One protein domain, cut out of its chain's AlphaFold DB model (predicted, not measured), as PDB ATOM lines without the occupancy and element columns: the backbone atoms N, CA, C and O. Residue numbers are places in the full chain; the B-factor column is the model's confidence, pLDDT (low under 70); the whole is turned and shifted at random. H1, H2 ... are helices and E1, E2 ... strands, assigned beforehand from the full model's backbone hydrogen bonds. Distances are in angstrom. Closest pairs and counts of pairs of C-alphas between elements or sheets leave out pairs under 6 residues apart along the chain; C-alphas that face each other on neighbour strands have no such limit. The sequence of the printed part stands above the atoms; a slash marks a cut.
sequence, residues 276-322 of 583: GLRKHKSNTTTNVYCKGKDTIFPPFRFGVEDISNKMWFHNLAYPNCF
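This is residues 276 to 322 of the 583 residues of the protein "ULP_PROTEASE domain-containing protein" of Cannabis sativa (UniProt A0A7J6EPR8). A small hairpin of two antiparallel strands, E1 and E2, leads straight into a short helix, H1, which turns away from it; a long loop, residues 276 to 294, makes the other end of the longest axis from the hairpin's turn. The end of H1 and what follows, residues 315 to 320, stick out. The 47 printed residues, under half in named elements, hold E1, E2 and H1 in that order: mixed, helices and strands. The whole is only just loose, close to compact, with a radius of gyration of the C-alphas of 11.7 A and spans of 35 by 23 by 15 A.

E1, residues 295 to 301, and E2, residues 306 to 309, form a hairpin, antiparallel at 159 degrees. N 296 and O 308 are within hydrogen-bond range at 2.8 A, as are N 300 and O 307 at 2.9 A. H1, residues 310 to 317, follows E2 by a tight link with 0 residues between them. The closest C-alphas of E1 and H1, Thr 295 and Lys 310, are 6.2 A apart. In H1 every O i to N i+4 pair is within hydrogen-bond range.

E1 begins at C-alpha 295 (-7.114, -2.522, -37.740) and is 14.2 A long. E2 measures 9.3 A. H1, 10.7 A, ends at C-alpha 317 (-9.082, -11.464, -23.679).

The C-alphas farthest apart, His 280 and Gly 303, are 35.1 A apart. The printed part has no cut. The pLDDT is under 70 at residues 281 to 285 and 318 to 321.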
ATOM      1  N   GLY A 276       1.100  -3.740 -30.479       84.88
ATOM      2  CA  GLY A 276       0.605  -2.404 -30.828       84.88
ATOM      3  C   GLY A 276      -0.263  -1.707 -29.769       84.88
ATOM      4  O   GLY A 276      -0.840  -0.661 -30.079       84.88
ATOM      5  N   LEU A 277      -0.363  -2.242 -28.544       86.00
ATOM      6  CA  LEU A 277      -0.920  -1.508 -27.401       86.00
ATOM      7  C   LEU A 277      -0.138  -0.208 -27.129       86.00
ATOM      8  O   LEU A 277       1.067  -0.108 -27.381       86.00
ATOM      9  N   ARG A 278      -0.821   0.804 -26.586       82.25
ATOM     10  CA  ARG A 278      -0.199   2.067 -26.165       82.25
ATOM     11  C   ARG A 278       0.661   1.856 -24.920       82.25
ATOM     12  O   ARG A 278       0.199   1.295 -23.932       82.25
ATOM     13  N   LYS A 279       1.872   2.423 -24.927       76.88
ATOM     14  CA  LYS A 279       2.793   2.421 -23.769       76.88
ATOM     15  C   LYS A 279       2.241   3.166 -22.544       76.88
ATOM     16  O   LYS A 279       2.617   2.855 -21.420       76.88
ATOM     17  N   HIS A 280       1.343   4.131 -22.757       70.00
ATOM     18  CA  HIS A 280       0.693   4.902 -21.698       70.00
ATOM     19  C   HIS A 280      -0.826   4.852 -21.862       70.00
ATOM     20  O   HIS A 280      -1.347   5.071 -22.961       70.00
ATOM     21  N   LYS A 281      -1.546   4.610 -20.759       59.66
ATOM     22  CA  LYS A 281      -3.000   4.792 -20.713       59.66
ATOM     23  C   LYS A 281      -3.310   6.281 -20.872       59.66
ATOM     24  O   LYS A 281      -2.820   7.104 -20.108       59.66
ATOM     25  N   SER A 282      -4.124   6.613 -21.867       59.09
ATOM     26  CA  SER A 282      -4.708   7.945 -22.012       59.09
ATOM     27  C   SER A 282      -6.055   7.951 -21.303       59.09
ATOM     28  O   SER A 282      -6.927   7.156 -21.643       59.09
ATOM     29  N   ASN A 283      -6.257   8.893 -20.381       59.38
ATOM     30  CA  ASN A 283      -7.540   9.086 -19.693       59.38
ATOM     31  C   ASN A 283      -8.651   9.618 -20.630       59.38
ATOM     32  O   ASN A 283      -9.773   9.842 -20.193       59.38
ATOM     33  N   THR A 284      -8.335   9.855 -21.907       53.94
ATOM     34  CA  THR A 284      -9.185  10.540 -22.894       53.94
ATOM     35  C   THR A 284      -9.614   9.638 -24.053       53.94
ATOM     36  O   THR A 284     -10.439  10.049 -24.862       53.94
ATOM     37  N   THR A 285      -9.040   8.435 -24.194       59.41
ATOM     38  CA  THR A 285      -9.325   7.546 -25.333       59.41
ATOM     39  C   THR A 285      -9.668   6.134 -24.875       59.41
ATOM     40  O   THR A 285      -8.894   5.482 -24.185       59.41
ATOM     41  N   THR A 286     -10.830   5.644 -25.309       71.50
ATOM     42  CA  THR A 286     -11.326   4.283 -25.032       71.50
ATOM     43  C   THR A 286     -10.560   3.194 -25.790       71.50
ATOM     44  O   THR A 286     -10.656   2.018 -25.450       71.50
ATOM     45  N   ASN A 287      -9.795   3.569 -26.818       81.31
ATOM     46  CA  ASN A 287      -9.022   2.654 -27.647       81.31
ATOM     47  C   ASN A 287      -7.589   2.495 -27.111       81.31
ATOM     48  O   ASN A 287      -6.776   3.420 -27.187       81.31
ATOM     49  N   VAL A 288      -7.279   1.298 -26.609       84.50
ATOM     50  CA  VAL A 288      -5.974   0.942 -26.030       84.50
ATOM     51  C   VAL A 288      -4.840   0.763 -27.050       84.50
ATOM     52  O   VAL A 288      -3.681   0.687 -26.644       84.50
ATOM     53  N   TYR A 289      -5.123   0.724 -28.358       87.75
ATOM     54  CA  TYR A 289      -4.112   0.549 -29.406       87.75
ATOM     55  C   TYR A 289      -3.589   1.874 -29.962       87.75
ATOM     56  O   TYR A 289      -4.284   2.897 -30.010       87.75
ATOM     57  N   CYS A 290      -2.339   1.852 -30.424       86.00
ATOM     58  CA  CYS A 290      -1.785   2.906 -31.266       86.00
ATOM     59  C   CYS A 290      -2.592   3.028 -32.572       86.00
ATOM     60  O   CYS A 290      -3.113   2.037 -33.081       86.00
ATOM     61  N   LYS A 291      -2.690   4.246 -33.123       82.88
ATOM     62  CA  LYS A 291      -3.489   4.541 -34.326       82.88
ATOM     63  C   LYS A 291      -3.117   3.594 -35.479       82.88
ATOM     64  O   LYS A 291      -1.959   3.568 -35.887       82.88
ATOM     65  N   GLY A 292      -4.086   2.833 -35.989       83.00
ATOM     66  CA  GLY A 292      -3.892   1.890 -37.098       83.00
ATOM     67  C   GLY A 292      -3.336   0.519 -36.695       83.00
ATOM     68  O   GLY A 292      -3.236  -0.355 -37.548       83.00
ATOM     69  N   LYS A 293      -3.000   0.292 -35.415       86.38
ATOM     70  CA  LYS A 293      -2.646  -1.041 -34.879       86.38
ATOM     71  C   LYS A 293      -3.863  -1.809 -34.339       86.38
ATOM     72  O   LYS A 293      -3.750  -2.984 -33.999       86.38
ATOM     73  N   ASP A 294      -5.018  -1.152 -34.291       87.75
ATOM     74  CA  ASP A 294      -6.341  -1.721 -34.043       87.75
ATOM     75  C   ASP A 294      -7.008  -2.316 -35.292       87.75
ATOM     76  O   ASP A 294      -7.932  -3.116 -35.159       87.75
ATOM     77  N   THR A 295      -6.554  -1.974 -36.498       87.56
ATOM     78  CA  THR A 295      -7.114  -2.522 -37.740       87.56
ATOM     79  C   THR A 295      -6.557  -3.915 -38.032       87.56
ATOM     80  O   THR A 295      -5.348  -4.129 -38.067       87.56
ATOM     81  N   ILE A 296      -7.449  -4.864 -38.308       82.25
ATOM     82  CA  ILE A 296      -7.136  -6.216 -38.768       82.25
ATOM     83  C   ILE A 296      -7.530  -6.336 -40.238       82.25
ATOM     84  O   ILE A 296      -8.712  -6.280 -40.586       82.25
ATOM     85  N   PHE A 297      -6.539  -6.578 -41.092       76.50
ATOM     86  CA  PHE A 297      -6.735  -6.878 -42.506       76.50
ATOM     87  C   PHE A 297      -6.061  -8.216 -42.876       76.50
ATOM     88  O   PHE A 297      -4.951  -8.475 -42.409       76.50
ATOM     89  N   PRO A 298      -6.709  -9.096 -43.668       77.44
ATOM     90  CA  PRO A 298      -8.147  -9.103 -43.963       77.44
ATOM     91  C   PRO A 298      -8.980  -9.354 -42.685       77.44
ATOM     92  O   PRO A 298      -8.457  -9.957 -41.742       77.44
ATOM     93  N   PRO A 299     -10.259  -8.938 -42.627       76.62
ATOM     94  CA  PRO A 299     -11.100  -9.125 -41.444       76.62
ATOM     95  C   PRO A 299     -11.303 -10.603 -41.082       76.62
ATOM     96  O   PRO A 299     -11.211 -11.505 -41.920       76.62
ATOM     97  N   PHE A 300     -11.614 -10.851 -39.813       78.44
ATOM     98  CA  PHE A 300     -12.031 -12.156 -39.315       78.44
ATOM     99  C   PHE A 300     -13.483 -12.445 -39.690       78.44
ATOM    100  O   PHE A 300     -14.399 -11.860 -39.121       78.44
ATOM    101  N   ARG A 301     -13.698 -13.383 -40.615       77.69
ATOM    102  CA  ARG A 301     -15.041 -13.772 -41.057       77.69
ATOM    103  C   ARG A 301     -15.654 -14.816 -40.131       77.69
ATOM    104  O   ARG A 301     -15.401 -16.009 -40.290       77.69
ATOM    105  N   PHE A 302     -16.485 -14.385 -39.186       75.81
ATOM    106  CA  PHE A 302     -17.212 -15.295 -38.295       75.81
ATOM    107  C   PHE A 302     -18.525 -15.816 -38.905       75.81
ATOM    108  O   PHE A 302     -19.159 -16.693 -38.322       75.81
ATOM    109  N   GLY A 303     -18.909 -15.341 -40.093       78.00
ATOM    110  CA  GLY A 303     -20.034 -15.851 -40.889       78.00
ATOM    111  C   GLY A 303     -21.345 -15.098 -40.672       78.00
ATOM    112  O   GLY A 303     -22.082 -14.903 -41.632       78.00
ATOM    113  N   VAL A 304     -21.605 -14.632 -39.446       79.75
ATOM    114  CA  VAL A 304     -22.658 -13.637 -39.151       79.75
ATOM    115  C   VAL A 304     -22.128 -12.201 -39.133       79.75
ATOM    116  O   VAL A 304     -22.890 -11.275 -39.380       79.75
ATOM    117  N   GLU A 305     -20.828 -12.018 -38.896       85.12
ATOM    118  CA  GLU A 305     -20.165 -10.711 -38.858       85.12
ATOM    119  C   GLU A 305     -18.683 -10.844 -39.260       85.12
ATOM    120  O   GLU A 305     -18.056 -11.886 -39.023       85.12
ATOM    121  N   ASP A 306     -18.132  -9.788 -39.866       83.69
ATOM    122  CA  ASP A 306     -16.725  -9.671 -40.268       83.69
ATOM    123  C   ASP A 306     -16.004  -8.700 -39.311       83.69
ATOM    124  O   ASP A 306     -16.199  -7.486 -39.366       83.69
ATOM    125  N   ILE A 307     -15.142  -9.221 -38.432       85.06
ATOM    126  CA  ILE A 307     -14.458  -8.435 -37.396       85.06
ATOM    127  C   ILE A 307     -13.116  -7.907 -37.918       85.06
ATOM    128  O   ILE A 307     -12.136  -8.644 -38.054       85.06
ATOM    129  N   SER A 308     -13.065  -6.601 -38.184       88.62
ATOM    130  CA  SER A 308     -11.858  -5.862 -38.582       88.62
ATOM    131  C   SER A 308     -11.190  -5.091 -37.438       88.62
ATOM    132  O   SER A 308     -10.109  -4.550 -37.640       88.62
ATOM    133  N   ASN A 309     -11.797  -5.014 -36.247       89.38
ATOM    134  CA  ASN A 309     -11.274  -4.220 -35.132       89.38
ATOM    135  C   ASN A 309     -10.724  -5.108 -34.004       89.38
ATOM    136  O   ASN A 309     -11.443  -5.900 -33.393       89.38
ATOM    137  N   LYS A 310      -9.443  -4.926 -33.683       87.06
ATOM    138  CA  LYS A 310      -8.702  -5.652 -32.648       87.06
ATOM    139  C   LYS A 310      -9.204  -5.392 -31.224       87.06
ATOM    140  O   LYS A 310      -9.024  -6.243 -30.357       87.06
ATOM    141  N   MET A 311      -9.920  -4.287 -30.993       86.62
ATOM    142  CA  MET A 311     -10.610  -4.011 -29.725       86.62
ATOM    143  C   MET A 311     -11.611  -5.106 -29.349       86.62
ATOM    144  O   MET A 311     -11.790  -5.397 -28.172       86.62
ATOM    145  N   TRP A 312     -12.235  -5.746 -30.341       86.69
ATOM    146  CA  TRP A 312     -13.139  -6.876 -30.121       86.69
ATOM    147  C   TRP A 312     -12.397  -8.031 -29.421       86.69
ATOM    148  O   TRP A 312     -12.801  -8.505 -28.363       86.69
ATOM    149  N   PHE A 313     -11.217  -8.396 -29.930       83.00
ATOM    150  CA  PHE A 313     -10.379  -9.443 -29.339       83.00
ATOM    151  C   PHE A 313      -9.801  -9.037 -27.976       83.00
ATOM    152  O   PHE A 313      -9.759  -9.862 -27.065       83.00
ATOM    153  N   HIS A 314      -9.428  -7.766 -27.803       81.38
ATOM    154  CA  HIS A 314      -9.000  -7.224 -26.510       81.38
ATOM    155  C   HIS A 314     -10.102  -7.334 -25.442       81.38
ATOM    156  O   HIS A 314      -9.856  -7.820 -24.337       81.38
ATOM    157  N   ASN A 315     -11.339  -6.950 -25.780       77.06
ATOM    158  CA  ASN A 315     -12.479  -6.987 -24.860       77.06
ATOM    159  C   ASN A 315     -12.842  -8.411 -24.409       77.06
ATOM    160  O   ASN A 315     -13.365  -8.625 -23.307       77.06
ATOM    161  N   LEU A 316     -12.544  -9.397 -25.253       73.31
ATOM    162  CA  LEU A 316     -12.667 -10.806 -24.925       73.31
ATOM    163  C   LEU A 316     -11.530 -11.304 -24.021       73.31
ATOM    164  O   LEU A 316     -11.814 -11.966 -23.022       73.31
ATOM    165  N   ALA A 317     -10.280 -10.983 -24.367       70.56
ATOM    166  CA  ALA A 317      -9.082 -11.464 -23.679       70.56
ATOM    167  C   ALA A 317      -8.967 -10.940 -22.239       70.56
ATOM    168  O   ALA A 317      -8.586 -11.685 -21.337       70.56
ATOM    169  N   TYR A 318      -9.326  -9.674 -22.010       69.81
ATOM    170  CA  TYR A 318      -9.072  -8.996 -20.740       69.81
ATOM    171  C   TYR A 318     -10.282  -8.971 -19.775       69.81
ATOM    172  O   TYR A 318     -11.451  -8.948 -20.196       69.81
ATOM    173  N   PRO A 319     -10.038  -8.990 -18.446       58.94
ATOM    174  CA  PRO A 319     -11.073  -8.764 -17.440       58.94
ATOM    175  C   PRO A 319     -11.572  -7.312 -17.488       58.94
ATOM    176  O   PRO A 319     -10.940  -6.440 -18.078       58.94
ATOM    177  N   ASN A 320     -12.721  -7.051 -16.862       60.75
ATOM    178  CA  ASN A 320     -13.394  -5.741 -16.786       60.75
ATOM    179  C   ASN A 320     -13.845  -5.116 -18.130       60.75
ATOM    180  O   ASN A 320     -14.575  -4.133 -18.122       60.75
ATOM    181  N   CYS A 321     -13.509  -5.704 -19.282       67.69
ATOM    182  CA  CYS A 321     -14.125  -5.359 -20.563       67.69
ATOM    183  C   CYS A 321     -15.491  -6.047 -20.738       67.69
ATOM    184  O   CYS A 321     -15.615  -7.259 -20.518       67.69
ATOM    185  N   PHE A 322     -16.495  -5.287 -21.184       70.19
ATOM    186  CA  PHE A 322     -17.843  -5.781 -21.480       70.19
ATOM    187  C   PHE A 322     -17.903  -6.548 -22.808       70.19
ATOM    188  O   PHE A 322     -17.167  -6.259 -23.752       70.19
TER     189      PHE A 322